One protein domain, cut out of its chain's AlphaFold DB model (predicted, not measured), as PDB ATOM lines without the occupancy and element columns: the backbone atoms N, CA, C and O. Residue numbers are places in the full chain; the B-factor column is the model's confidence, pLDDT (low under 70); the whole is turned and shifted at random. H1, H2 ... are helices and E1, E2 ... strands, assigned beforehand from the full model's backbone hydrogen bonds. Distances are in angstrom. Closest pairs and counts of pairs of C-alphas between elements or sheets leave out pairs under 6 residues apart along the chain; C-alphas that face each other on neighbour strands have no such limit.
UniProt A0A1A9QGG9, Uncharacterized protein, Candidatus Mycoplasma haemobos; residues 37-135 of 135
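This is residues 37 to 135 of the 135 residues of an uncharacterized protein of Candidatus Mycoplasma haemobos (UniProt A0A1A9QGG9). A small three-stranded sheet of E2, E1 and E3 makes one end of the model, with H4 over one of its faces; beyond it H3 lies near the middle of the whole, the long H1 crosses H3, and H2 crosses H4. The unnamed residues 42 to 59 run from the sheet to the opposite end, where Asp 53 lies farthest from Lys 135. The printed part has 99 residues, with four named helices and three named strands in the order E1 H1 H2 H3 E2 H4 E3; the sheet is all antiparallel in the order E2 E1 E3, and the class is mostly helix. It is compact, with a radius of gyration of the C-alphas of 13.4 A and spans of 39 by 29 by 23 A.

Find C-alpha 37 at (-34.958, 39.841, 29.463); from there E1 runs 12.4 A through residues 37 to 41. H1, residues 60 to 78, is the longest helix at 26.4 A, and begins at C-alpha 60 at (-29.143, 6.769, 30.239). Next come H2, residues 84 to 93, at 14.6 A, and H3, residues 100 to 110, at 15.5 A. E2, residues 115 to 117, is 7.1 A long; H4, residues 121 to 129, is 11.5 A. E3, residues 132 to 134, is 6.8 A long and ends at C-alpha 134 at (-36.549, 34.872, 31.610).

Start at the inner strand E1, whose pairing is staggered: residues 37 to 38 pair with E2, residues 39 to 41 with E3. Look for N 37 and O 116 at 3.0 A, and for N 40 and O 133 at 2.8 A, both within hydrogen-bond range. E2, H4 and E3 make a split strand-helix-strand unit, two strands running the same way with E1 between them, and its crossover is right-handed. H4 is on the sheet at a height over the sheet of 9.0 A. H2 touches H4, about perpendicular at 75 degrees, with closest C-alphas Trp 85 and Asp 121, 4.7 A. H3 and H4 only just touch, with 3 pairs of C-alphas within 8 A, the closest being Ile 104 and Leu 129 at 6.6 A. H1 touches H3 with residues 66 to 70 alone, about perpendicular at 79 degrees; the closest C-alphas, of Trp 66 and Pro 101, are 5.5 A apart. Every O i to N i+4 pair is within hydrogen-bond range in H3 and H4, against 14 of 15 in H1 and 5 of 6 in H2.

The C-alphas farthest apart, of Asp 53 and Lys 135, are 40.3 A apart. The printed part has no cut, and E1 to H1 is a long link of 18 residues. The mean pLDDT of the printed part is 74.0; look for values under 70 at residue 55, residues 76 to 84 and residues 86 to 99.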
ATOM      1  N   LYS A  37     -34.842  40.541  28.189       81.69
ATOM      2  CA  LYS A  37     -34.958  39.841  29.463       81.69
ATOM      3  C   LYS A  37     -33.640  39.202  29.848       81.69
ATOM      4  O   LYS A  37     -32.840  38.817  28.992       81.69
ATOM      5  N   THR A  38     -33.433  39.071  31.152       82.50
ATOM      6  CA  THR A  38     -32.268  38.377  31.696       82.50
ATOM      7  C   THR A  38     -32.473  36.876  31.554       82.50
ATOM      8  O   THR A  38     -33.505  36.343  31.966       82.50
ATOM      9  N   ILE A  39     -31.486  36.187  30.987       83.25
ATOM     10  CA  ILE A  39     -31.496  34.733  30.843       83.25
ATOM     11  C   ILE A  39     -31.107  34.109  32.183       83.25
ATOM     12  O   ILE A  39     -30.010  34.322  32.698       83.25
ATOM     13  N   VAL A  40     -31.993  33.286  32.730       83.50
ATOM     14  CA  VAL A  40     -31.739  32.467  33.915       83.50
ATOM     15  C   VAL A  40     -31.629  31.018  33.476       83.50
ATOM     16  O   VAL A  40     -32.603  30.407  33.049       83.50
ATOM     17  N   TRP A  41     -30.431  30.452  33.578       79.44
ATOM     18  CA  TRP A  41     -30.198  29.051  33.249       79.44
ATOM     19  C   TRP A  41     -30.623  28.152  34.409       79.44
ATOM     20  O   TRP A  41     -29.963  28.136  35.445       79.44
ATOM     21  N   ASN A  42     -31.677  27.360  34.217       79.19
ATOM     22  CA  ASN A  42     -32.104  26.376  35.214       79.19
ATOM     23  C   ASN A  42     -31.204  25.139  35.174       79.19
ATOM     24  O   ASN A  42     -30.874  24.561  36.206       79.19
ATOM     25  N   ASN A  43     -30.794  24.724  33.971       74.50
ATOM     26  CA  ASN A  43     -29.937  23.556  33.788       74.50
ATOM     27  C   ASN A  43     -29.105  23.663  32.500       74.50
ATOM     28  O   ASN A  43     -29.367  22.965  31.513       74.50
ATOM     29  N   LYS A  44     -28.107  24.564  32.496       79.19
ATOM     30  CA  LYS A  44     -27.185  24.723  31.358       79.19
ATOM     31  C   LYS A  44     -26.364  23.437  31.168       79.19
ATOM     32  O   LYS A  44     -25.703  23.010  32.120       79.19
ATOM     33  N   PRO A  45     -26.373  22.814  29.973       75.38
ATOM     34  CA  PRO A  45     -25.522  21.660  29.706       75.38
ATOM     35  C   PRO A  45     -24.047  22.041  29.887       75.38
ATOM     36  O   PRO A  45     -23.600  23.074  29.394       75.38
ATOM     37  N   LYS A  46     -23.300  21.214  30.626       77.00
ATOM     38  CA  LYS A  46     -21.857  21.404  30.875       77.00
ATOM     39  C   LYS A  46     -20.983  20.650  29.874       77.00
ATOM     40  O   LYS A  46     -19.812  20.973  29.712       77.00
ATOM     41  N   SER A  47     -21.551  19.644  29.222       76.56
ATOM     42  CA  SER A  47     -20.889  18.806  28.233       76.56
ATOM     43  C   SER A  47     -21.872  18.415  27.137       76.56
ATOM     44  O   SER A  47     -23.089  18.364  27.344       76.56
ATOM     45  N   ILE A  48     -21.319  18.135  25.961       78.88
ATOM     46  CA  ILE A  48     -22.064  17.549  24.853       78.88
ATOM     47  C   ILE A  48     -22.329  16.075  25.207       78.88
ATOM     48  O   ILE A  48     -21.386  15.387  25.615       78.88
ATOM     49  N   PRO A  49     -23.573  15.571  25.088       77.00
ATOM     50  CA  PRO A  49     -23.865  14.168  25.342       77.00
ATOM     51  C   PRO A  49     -23.077  13.288  24.366       77.00
ATOM     52  O   PRO A  49     -23.073  13.533  23.160       77.00
ATOM     53  N   LYS A  50     -22.406  12.261  24.894       78.56
ATOM     54  CA  LYS A  50     -21.712  11.272  24.067       78.56
ATOM     55  C   LYS A  50     -22.734  10.399  23.355       78.56
ATOM     56  O   LYS A  50     -23.692   9.945  23.980       78.56
ATOM     57  N   VAL A  51     -22.524  10.172  22.065       77.19
ATOM     58  CA  VAL A  51     -23.379   9.330  21.226       77.19
ATOM     59  C   VAL A  51     -22.595   8.077  20.863       77.19
ATOM     60  O   VAL A  51     -21.440   8.170  20.459       77.19
ATOM     61  N   MET A  52     -23.218   6.924  21.065       78.56
ATOM     62  CA  MET A  52     -22.698   5.617  20.677       78.56
ATOM     63  C   MET A  52     -22.842   5.417  19.161       78.56
ATOM     64  O   MET A  52     -23.645   6.090  18.515       78.56
ATOM     65  N   ASP A  53     -22.138   4.438  18.592       74.00
ATOM     66  CA  ASP A  53     -22.158   4.159  17.142       74.00
ATOM     67  C   ASP A  53     -23.555   3.819  16.592       74.00
ATOM     68  O   ASP A  53     -23.830   3.981  15.406       74.00
ATOM     69  N   ASN A  54     -24.468   3.385  17.463       73.19
ATOM     70  CA  ASN A  54     -25.869   3.115  17.140       73.19
ATOM     71  C   ASN A  54     -26.772   4.366  17.162       73.19
ATOM     72  O   ASN A  54     -27.985   4.239  17.020       73.19
ATOM     73  N   GLY A  55     -26.209   5.559  17.378       66.94
ATOM     74  CA  GLY A  55     -26.944   6.822  17.413       66.94
ATOM     75  C   GLY A  55     -27.608   7.149  18.754       66.94
ATOM     76  O   GLY A  55     -28.183   8.224  18.881       66.94
ATOM     77  N   TYR A  56     -27.507   6.301  19.781       74.44
ATOM     78  CA  TYR A  56     -28.084   6.592  21.100       74.44
ATOM     79  C   TYR A  56     -27.091   7.288  22.032       74.44
ATOM     80  O   TYR A  56     -25.883   7.071  21.967       74.44
ATOM     81  N   ILE A  57     -27.604   8.101  22.955       79.38
ATOM     82  CA  ILE A  57     -26.784   8.782  23.968       79.38
ATOM     83  C   ILE A  57     -26.265   7.769  24.989       79.38
ATOM     84  O   ILE A  57     -27.053   7.023  25.556       79.38
ATOM     85  N   GLU A  58     -24.963   7.749  25.254       79.12
ATOM     86  CA  GLU A  58     -24.308   6.779  26.143       79.12
ATOM     87  C   GLU A  58     -24.898   6.798  27.566       79.12
ATOM     88  O   GLU A  58     -25.304   5.757  28.079       79.12
ATOM     89  N   ASP A  59     -25.036   7.987  28.165       79.00
ATOM     90  CA  ASP A  59     -25.587   8.154  29.514       79.00
ATOM     91  C   ASP A  59     -27.124   8.012  29.530       79.00
ATOM     92  O   ASP A  59     -27.812   8.857  28.948       79.00
ATOM     93  N   PRO A  60     -27.700   7.008  30.221       72.75
ATOM     94  CA  PRO A  60     -29.143   6.769  30.239       72.75
ATOM     95  C   PRO A  60     -29.954   7.888  30.910       72.75
ATOM     96  O   PRO A  60     -31.127   8.074  30.571       72.75
ATOM     97  N   VAL A  61     -29.364   8.650  31.840       72.69
ATOM     98  CA  VAL A  61     -30.052   9.773  32.503       72.69
ATOM     99  C   VAL A  61     -30.174  10.952  31.543       72.69
ATOM    100  O   VAL A  61     -31.268  11.481  31.332       72.69
ATOM    101  N   SER A  62     -29.067  11.326  30.900       72.31
ATOM    102  CA  SER A  62     -29.065  12.344  29.850       72.31
ATOM    103  C   SER A  62     -29.897  11.911  28.643       72.31
ATOM    104  O   SER A  62     -30.596  12.745  28.073       72.31
ATOM    105  N   ARG A  63     -29.881  10.619  28.285       79.12
ATOM    106  CA  ARG A  63     -30.646  10.058  27.164       79.12
ATOM    107  C   ARG A  63     -32.129  10.391  27.272       79.12
ATOM    108  O   ARG A  63     -32.649  11.042  26.376       79.12
ATOM    109  N   LYS A  64     -32.774  10.064  28.398       78.50
ATOM    110  CA  LYS A  64     -34.206  10.350  28.603       78.50
ATOM    111  C   LYS A  64     -34.542  11.835  28.462       78.50
ATOM    112  O   LYS A  64     -35.555  12.180  27.862       78.50
ATOM    113  N   ARG A  65     -33.699  12.723  29.006       80.38
ATOM    114  CA  ARG A  65     -33.897  14.180  28.916       80.38
ATOM    115  C   ARG A  65     -33.831  14.662  27.469       80.38
ATOM    116  O   ARG A  65     -34.653  15.472  27.056       80.38
ATOM    117  N   TRP A  66     -32.843  14.193  26.719       77.56
ATOM    118  CA  TRP A  66     -32.624  14.622  25.345       77.56
ATOM    119  C   TRP A  66     -33.616  14.004  24.355       77.56
ATOM    120  O   TRP A  66     -34.096  14.720  23.484       77.56
ATOM    121  N   GLU A  67     -33.983  12.733  24.528       78.25
ATOM    122  CA  GLU A  67     -35.046  12.076  23.756       78.25
ATOM    123  C   GLU A  67     -36.400  12.760  23.988       78.25
ATOM    124  O   GLU A  67     -37.141  13.004  23.043       78.25
ATOM    125  N   ALA A  68     -36.709  13.156  25.230       80.06
ATOM    126  CA  ALA A  68     -37.916  13.933  25.515       80.06
ATOM    127  C   ALA A  68     -37.914  15.291  24.793       80.06
ATOM    128  O   ALA A  68     -38.945  15.708  24.270       80.06
ATOM    129  N   LYS A  69     -36.757  15.963  24.722       75.81
ATOM    130  CA  LYS A  69     -36.605  17.218  23.966       75.81
ATOM    131  C   LYS A  69     -36.752  17.017  22.465       75.81
ATOM    132  O   LYS A  69     -37.353  17.851  21.803       75.81
ATOM    133  N   GLU A  70     -36.212  15.930  21.927       76.94
ATOM    134  CA  GLU A  70     -36.365  15.577  20.517       76.94
ATOM    135  C   GLU A  70     -37.828  15.273  20.169       76.94
ATOM    136  O   GLU A  70     -38.336  15.783  19.175       76.94
ATOM    137  N   LEU A  71     -38.538  14.521  21.014       77.44
ATOM    138  CA  LEU A  71     -39.966  14.249  20.835       77.44
ATOM    139  C   LEU A  71     -40.817  15.520  20.911       77.44
ATOM    140  O   LEU A  71     -41.701  15.706  20.077       77.44
ATOM    141  N   ASP A  72     -40.546  16.401  21.877       75.19
ATOM    142  CA  ASP A  72     -41.218  17.701  21.991       75.19
ATOM    143  C   ASP A  72     -40.970  18.570  20.748       75.19
ATOM    144  O   ASP A  72     -41.896  19.184  20.213       75.19
ATOM    145  N   LEU A  73     -39.740  18.547  20.228       72.81
ATOM    146  CA  LEU A  73     -39.380  19.219  18.988       72.81
ATOM    147  C   LEU A  73     -40.183  18.667  17.802       72.81
ATOM    148  O   LEU A  73     -40.856  19.434  17.121       72.81
ATOM    149  N   ILE A  74     -40.175  17.343  17.598       71.88
ATOM    150  CA  ILE A  74     -40.905  16.660  16.517       71.88
ATOM    151  C   ILE A  74     -42.408  16.940  16.607       71.88
ATOM    152  O   ILE A  74     -43.051  17.194  15.589       71.88
ATOM    153  N   PHE A  75     -42.980  16.910  17.812       71.19
ATOM    154  CA  PHE A  75     -44.396  17.190  18.030       71.19
ATOM    155  C   PHE A  75     -44.759  18.616  17.597       71.19
ATOM    156  O   PHE A  75     -45.728  18.811  16.860       71.19
ATOM    157  N   LYS A  76     -43.950  19.611  17.975       66.38
ATOM    158  CA  LYS A  76     -44.135  21.012  17.563       66.38
ATOM    159  C   LYS A  76     -43.949  21.203  16.057       66.38
ATOM    160  O   LYS A  76     -44.748  21.894  15.425       66.38
ATOM    161  N   THR A  77     -42.968  20.522  15.457       64.19
ATOM    162  CA  THR A  77     -42.745  20.533  14.003       64.19
ATOM    163  C   THR A  77     -43.929  19.940  13.238       64.19
ATOM    164  O   THR A  77     -44.394  20.529  12.263       64.19
ATOM    165  N   ASN A  78     -44.456  18.794  13.680       62.78
ATOM    166  CA  ASN A  78     -45.583  18.120  13.031       62.78
ATOM    167  C   ASN A  78     -46.885  18.922  13.132       62.78
ATOM    168  O   ASN A  78     -47.699  18.887  12.211       62.78
ATOM    169  N   ASN A  79     -47.047  19.702  14.204       66.81
ATOM    170  CA  ASN A  79     -48.160  20.638  14.352       66.81
ATOM    171  C   ASN A  79     -48.024  21.901  13.485       66.81
ATOM    172  O   ASN A  79     -48.899  22.761  13.543       66.81
ATOM    173  N   LYS A  80     -46.967  22.009  12.662       54.81
ATOM    174  CA  LYS A  80     -46.685  23.175  11.813       54.81
ATOM    175  C   LYS A  80     -46.752  24.483  12.599       54.81
ATOM    176  O   LYS A  80     -47.265  25.482  12.094       54.81
ATOM    177  N   GLU A  81     -46.217  24.499  13.820       57.84
ATOM    178  CA  GLU A  81     -45.776  25.768  14.390       57.84
ATOM    179  C   GLU A  81     -44.665  26.278  13.466       57.84
ATOM    180  O   GLU A  81     -43.514  25.856  13.557       57.84
ATOM    181  N   ASP A  82     -45.046  27.111  12.497       56.12
ATOM    182  CA  ASP A  82     -44.197  27.659  11.436       56.12
ATOM    183  C   ASP A  82     -43.303  28.757  12.033       56.12
ATOM    184  O   ASP A  82     -43.349  29.936  11.678       56.12
ATOM    185  N   HIS A  83     -42.561  28.382  13.074       60.34
ATOM    186  CA  HIS A  83     -41.842  29.314  13.911       60.34
ATOM    187  C   HIS A  83     -40.548  29.720  13.191       60.34
ATOM    188  O   HIS A  83     -39.777  28.837  12.804       60.34
ATOM    189  N   PRO A  84     -40.266  31.024  12.999       65.00
ATOM    190  CA  PRO A  84     -39.117  31.482  12.209       65.00
ATOM    191  C   PRO A  84     -37.767  30.902  12.657       65.00
ATOM    192  O   PRO A  84     -36.940  30.535  11.815       65.00
ATOM    193  N   TRP A  85     -37.595  30.667  13.961       70.62
ATOM    194  CA  TRP A  85     -36.404  30.025  14.506       70.62
ATOM    195  C   TRP A  85     -36.189  28.570  14.068       70.62
ATOM    196  O   TRP A  85     -35.070  28.073  14.166       70.62
ATOM    197  N   TRP A  86     -37.206  27.875  13.551       67.31
ATOM    198  CA  TRP A  86     -37.059  26.520  13.012       67.31
ATOM    199  C   TRP A  86     -36.151  26.495  11.784       67.31
ATOM    200  O   TRP A  86     -35.313  25.607  11.640       67.31
ATOM    201  N   LYS A  87     -36.265  27.501  10.908       67.62
ATOM    202  CA  LYS A  87     -35.386  27.639   9.736       67.62
ATOM    203  C   LYS A  87     -33.949  27.917  10.163       67.62
ATOM    204  O   LYS A  87     -33.028  27.384   9.554       67.62
ATOM    205  N   GLU A  88     -33.760  28.707  11.216       69.00
ATOM    206  CA  GLU A  88     -32.439  28.947  11.803       69.00
ATOM    207  C   GLU A  88     -31.878  27.685  12.457       69.00
ATOM    208  O   GLU A  88     -30.723  27.336  12.213       69.00
ATOM    209  N   LEU A  89     -32.707  26.925  13.179       69.56
ATOM    210  CA  LEU A  89     -32.316  25.623  13.697       69.56
ATOM    211  C   LEU A  89     -31.908  24.705  12.540       69.56
ATOM    212  O   LEU A  89     -30.793  24.215  12.553       69.56
ATOM    213  N   LEU A  90     -32.713  24.546  11.486       67.44
ATOM    214  CA  LEU A  90     -32.363  23.736  10.311       67.44
ATOM    215  C   LEU A  90     -31.096  24.213   9.588       67.44
ATOM    216  O   LEU A  90     -30.356  23.384   9.071       67.44
ATOM    217  N   LYS A  91     -30.795  25.517   9.562       69.12
ATOM    218  CA  LYS A  91     -29.515  26.030   9.038       69.12
ATOM    219  C   LYS A  91     -28.330  25.638   9.922       69.12
ATOM    220  O   LYS A  91     -27.248  25.377   9.397       69.12
ATOM    221  N   VAL A  92     -28.521  25.609  11.240       63.75
ATOM    222  CA  VAL A  92     -27.526  25.115  12.204       63.75
ATOM    223  C   VAL A  92     -27.391  23.588  12.103       63.75
ATOM    224  O   VAL A  92     -26.272  23.084  12.085       63.75
ATOM    225  N   LEU A  93     -28.505  22.860  11.962       62.12
ATOM    226  CA  LEU A  93     -28.566  21.398  11.863       62.12
ATOM    227  C   LEU A  93     -28.056  20.882  10.505       62.12
ATOM    228  O   LEU A  93     -27.411  19.848  10.439       62.12
ATOM    229  N   GLY A  94     -28.309  21.597   9.407       55.09
ATOM    230  CA  GLY A  94     -28.010  21.150   8.042       55.09
ATOM    231  C   GLY A  94     -26.526  21.156   7.668       55.09
ATOM    232  O   GLY A  94     -26.163  20.639   6.614       55.09
ATOM    233  N   LYS A  95     -25.659  21.731   8.509       55.38
ATOM    234  CA  LYS A  95     -24.203  21.758   8.284       55.38
ATOM    235  C   LYS A  95     -23.482  20.530   8.835       55.38
ATOM    236  O   LYS A  95     -22.357  20.261   8.432       55.38
ATOM    237  N   ASP A  96     -24.129  19.793   9.726       54.25
ATOM    238  CA  ASP A  96     -23.497  18.829  10.610       54.25
ATOM    239  C   ASP A  96     -24.397  17.569  10.627       54.25
ATOM    240  O   ASP A  96     -25.537  17.634  11.075       54.25
ATOM    241  N   LYS A  97     -23.913  16.397  10.160       56.31
ATOM    242  CA  LYS A  97     -24.609  15.085  10.289       56.31
ATOM    243  C   LYS A  97     -24.632  14.605  11.751       56.31
ATOM    244  O   LYS A  97     -24.147  13.524  12.073       56.31
ATOM    245  N   PHE A  98     -25.108  15.439  12.660       59.28
ATOM    246  CA  PHE A  98     -25.082  15.177  14.089       59.28
ATOM    247  C   PHE A  98     -26.486  14.865  14.591       59.28
ATOM    248  O   PHE A  98     -27.492  15.332  14.063       59.28
ATOM    249  N   ASN A  99     -26.527  14.055  15.641       69.50
ATOM    250  CA  ASN A  99     -27.745  13.706  16.347       69.50
ATOM    251  C   ASN A  99     -28.437  14.979  16.884       69.50
ATOM    252  O   ASN A  99     -27.759  15.845  17.449       69.50
ATOM    253  N   VAL A 100     -29.760  15.104  16.734       72.25
ATOM    254  CA  VAL A 100     -30.532  16.307  17.123       72.25
ATOM    255  C   VAL A 100     -30.251  16.728  18.581       72.25
ATOM    256  O   VAL A 100     -29.900  17.890  18.807       72.25
ATOM    257  N   PRO A 101     -30.254  15.810  19.568       74.25
ATOM    258  CA  PRO A 101     -29.774  16.062  20.926       74.25
ATOM    259  C   PRO A 101     -28.405  16.731  21.070       74.25
ATOM    260  O   PRO A 101     -28.235  17.649  21.873       74.25
ATOM    261  N   VAL A 102     -27.412  16.269  20.309       75.69
ATOM    262  CA  VAL A 102     -26.035  16.780  20.371       75.69
ATOM    263  C   VAL A 102     -25.990  18.222  19.897       75.69
ATOM    264  O   VAL A 102     -25.290  19.050  20.481       75.69
ATOM    265  N   LEU A 103     -26.764  18.535  18.864       75.44
ATOM    266  CA  LEU A 103     -26.822  19.866  18.281       75.44
ATOM    267  C   LEU A 103     -27.513  20.859  19.213       75.44
ATOM    268  O   LEU A 103     -26.984  21.951  19.427       75.44
ATOM    269  N   ILE A 104     -28.624  20.463  19.841       76.44
ATOM    270  CA  ILE A 104     -29.284  21.292  20.858       76.44
ATOM    271  C   ILE A 104     -28.331  21.543  22.034       76.44
ATOM    272  O   ILE A 104     -28.180  22.683  22.477       76.44
ATOM    273  N   ALA A 105     -27.632  20.508  22.514       77.75
ATOM    274  CA  ALA A 105     -26.654  20.649  23.589       77.75
ATOM    275  C   ALA A 105     -25.523  21.621  23.217       77.75
ATOM    276  O   ALA A 105     -25.229  22.541  23.981       77.75
ATOM    277  N   LYS A 106     -24.933  21.457  22.025       78.44
ATOM    278  CA  LYS A 106     -23.872  22.323  21.490       78.44
ATOM    279  C   LYS A 106     -24.348  23.774  21.391       78.44
ATOM    280  O   LYS A 106     -23.658  24.666  21.875       78.44
ATOM    281  N   TRP A 107     -25.554  24.010  20.869       79.62
ATOM    282  CA  TRP A 107     -26.149  25.346  20.793       79.62
ATOM    283  C   TRP A 107     -26.335  25.985  22.175       79.62
ATOM    284  O   TRP A 107     -25.894  27.113  22.399       79.62
ATOM    285  N   CYS A 108     -26.927  25.268  23.135       81.25
ATOM    286  CA  CYS A 108     -27.115  25.787  24.493       81.25
ATOM    287  C   CYS A 108     -25.782  26.057  25.214       81.25
ATOM    288  O   CYS A 108     -25.693  26.987  26.012       81.25
ATOM    289  N   MET A 109     -24.734  25.273  24.936       81.81
ATOM    290  CA  MET A 109     -23.392  25.507  25.479       81.81
ATOM    291  C   MET A 109     -22.724  26.747  24.882       81.81
ATOM    292  O   MET A 109     -22.108  27.516  25.619       81.81
ATOM    293  N   SER A 110     -22.849  26.948  23.566       79.31
ATOM    294  CA  SER A 110     -22.244  28.079  22.853       79.31
ATOM    295  C   SER A 110     -22.878  29.428  23.201       79.31
ATOM    296  O   SER A 110     -22.224  30.459  23.055       79.31
ATOM    297  N   ASN A 111     -24.124  29.442  23.681       79.31
ATOM    298  CA  ASN A 111     -24.788  30.668  24.115       79.31
ATOM    299  C   ASN A 111     -24.324  31.089  25.519       79.31
ATOM    300  O   ASN A 111     -24.573  30.407  26.518       79.31
ATOM    301  N   ASN A 112     -23.667  32.247  25.593       74.12
ATOM    302  CA  ASN A 112     -23.175  32.861  26.832       74.12
ATOM    303  C   ASN A 112     -23.844  34.206  27.140       74.12
ATOM    304  O   ASN A 112     -23.418  34.907  28.054       74.12
ATOM    305  N   ASP A 113     -24.875  34.572  26.382       74.50
ATOM    306  CA  ASP A 113     -25.589  35.823  26.579       74.50
ATOM    307  C   ASP A 113     -26.259  35.863  27.954       74.50
ATOM    308  O   ASP A 113     -26.831  34.877  28.429       74.50
ATOM    309  N   ILE A 114     -26.170  37.031  28.587       74.56
ATOM    310  CA  ILE A 114     -26.789  37.324  29.885       74.56
ATOM    311  C   ILE A 114     -28.202  37.879  29.672       74.56
ATOM    312  O   ILE A 114     -29.097  37.652  30.481       74.56
ATOM    313  N   THR A 115     -28.417  38.568  28.552       79.69
ATOM    314  CA  THR A 115     -29.691  39.170  28.159       79.69
ATOM    315  C   THR A 115     -30.019  38.802  26.722       79.69
ATOM    316  O   THR A 115     -29.128  38.779  25.872       79.69
ATOM    317  N   VAL A 116     -31.293  38.554  26.433       81.50
ATOM    318  CA  VAL A 116     -31.766  38.328  25.065       81.50
ATOM    319  C   VAL A 116     -33.105  39.012  24.850       81.50
ATOM    320  O   VAL A 116     -33.931  39.099  25.760       81.50
ATOM    321  N   ASP A 117     -33.318  39.487  23.631       82.12
ATOM    322  CA  ASP A 117     -34.645  39.855  23.167       82.12
ATOM    323  C   ASP A 117     -35.489  38.585  23.006       82.12
ATOM    324  O   ASP A 117     -35.203  37.746  22.147       82.12
ATOM    325  N   ILE A 118     -36.532  38.435  23.823       77.94
ATOM    326  CA  ILE A 118     -37.418  37.262  23.770       77.94
ATOM    327  C   ILE A 118     -38.210  37.159  22.463       77.94
ATOM    328  O   ILE A 118     -38.716  36.088  22.143       77.94
ATOM    329  N   THR A 119     -38.333  38.256  21.714       78.56
ATOM    330  CA  THR A 119     -39.014  38.264  20.413       78.56
ATOM    331  C   THR A 119     -38.090  37.865  19.267       78.56
ATOM    332  O   THR A 119     -38.573  37.530  18.188       78.56
ATOM    333  N   SER A 120     -36.775  37.830  19.509       80.88
ATOM    334  CA  SER A 120     -35.798  37.345  18.539       80.88
ATOM    335  C   SER A 120     -35.837  35.821  18.406       80.88
ATOM    336  O   SER A 120     -36.100  35.107  19.378       80.88
ATOM    337  N   ASP A 121     -35.458  35.314  17.229       80.62
ATOM    338  CA  ASP A 121     -35.310  33.873  16.987       80.62
ATOM    339  C   ASP A 121     -34.407  33.218  18.034       80.62
ATOM    340  O   ASP A 121     -34.709  32.150  18.557       80.62
ATOM    341  N   LYS A 122     -33.326  33.901  18.422       79.88
ATOM    342  CA  LYS A 122     -32.402  33.439  19.460       79.88
ATOM    343  C   LYS A 122     -33.077  33.315  20.826       79.88
ATOM    344  O   LYS A 122     -32.857  32.322  21.517       79.88
ATOM    345  N   GLY A 123     -33.880  34.302  21.220       78.12
ATOM    346  CA  GLY A 123     -34.615  34.291  22.486       78.12
ATOM    347  C   GLY A 123     -35.624  33.150  22.548       78.12
ATOM    348  O   GLY A 123     -35.677  32.422  23.536       78.12
ATOM    349  N   GLN A 124     -36.340  32.922  21.451       78.56
ATOM    350  CA  GLN A 124     -37.298  31.823  21.336       78.56
ATOM    351  C   GLN A 124     -36.605  30.457  21.282       78.56
ATOM    352  O   GLN A 124     -37.041  29.527  21.953       78.56
ATOM    353  N   MET A 125     -35.478  30.328  20.577       78.56
ATOM    354  CA  MET A 125     -34.661  29.109  20.614       78.56
ATOM    355  C   MET A 125     -34.159  28.815  22.020       78.56
ATOM    356  O   MET A 125     -34.187  27.666  22.448       78.56
ATOM    357  N   LEU A 126     -33.698  29.837  22.743       80.25
ATOM    358  CA  LEU A 126     -33.279  29.677  24.127       80.25
ATOM    359  C   LEU A 126     -34.453  29.191  24.980       80.25
ATOM    360  O   LEU A 126     -34.286  28.177  25.640       80.25
ATOM    361  N   GLU A 127     -35.631  29.818  24.897       78.62
ATOM    362  CA  GLU A 127     -36.831  29.398  25.639       78.62
ATOM    363  C   GLU A 127     -37.243  27.950  25.364       78.62
ATOM    364  O   GLU A 127     -37.587  27.201  26.276       78.62
ATOM    365  N   LYS A 128     -37.280  27.578  24.081       76.50
ATOM    366  CA  LYS A 128     -37.889  26.324  23.635       76.50
ATOM    367  C   LYS A 128     -36.915  25.154  23.673       76.50
ATOM    368  O   LYS A 128     -37.349  24.025  23.873       76.50
ATOM    369  N   LEU A 129     -35.621  25.399  23.462       76.00
ATOM    370  CA  LEU A 129     -34.608  24.346  23.338       76.00
ATOM    371  C   LEU A 129     -33.739  24.223  24.593       76.00
ATOM    372  O   LEU A 129     -33.340  23.117  24.985       76.00
ATOM    373  N   CYS A 130     -33.434  25.348  25.236       77.62
ATOM    374  CA  CYS A 130     -32.588  25.395  26.417       77.62
ATOM    375  C   CYS A 130     -33.455  25.506  27.677       77.62
ATOM    376  O   CYS A 130     -34.484  26.165  27.681       77.62
ATOM    377  N   ASP A 131     -33.049  24.854  28.772       76.25
ATOM    378  CA  ASP A 131     -33.800  24.919  30.038       76.25
ATOM    379  C   ASP A 131     -33.509  26.254  30.731       76.25
ATOM    380  O   ASP A 131     -32.773  26.324  31.722       76.25
ATOM    381  N   VAL A 132     -34.031  27.327  30.143       79.44
ATOM    382  CA  VAL A 132     -33.875  28.705  30.595       79.44
ATOM    383  C   VAL A 132     -35.223  29.287  30.986       79.44
ATOM    384  O   VAL A 132     -36.277  28.900  30.488       79.44
ATOM    385  N   SER A 133     -35.181  30.251  31.888       80.88
ATOM    386  CA  SER A 133     -36.302  31.120  32.213       80.88
ATOM    387  C   SER A 133     -35.870  32.565  32.029       80.88
ATOM    388  O   SER A 133     -34.682  32.878  32.099       80.88
ATOM    389  N   PHE A 134     -36.829  33.455  31.804       82.44
ATOM    390  CA  PHE A 134     -36.549  34.872  31.610       82.44
ATOM    391  C   PHE A 134     -37.065  35.694  32.784       82.44
ATOM    392  O   PHE A 134     -38.208  35.505  33.206       82.44
ATOM    393  N   LYS A 135     -36.226  36.605  33.286       76.56
ATOM    394  CA  LYS A 135     -36.583  37.618  34.287       76.56
ATOM    395  C   LYS A 135     -36.604  39.005  33.668       76.56
ATOM    396  O   LYS A 135     -35.675  39.303  32.879       76.56
TER     397      LYS A 135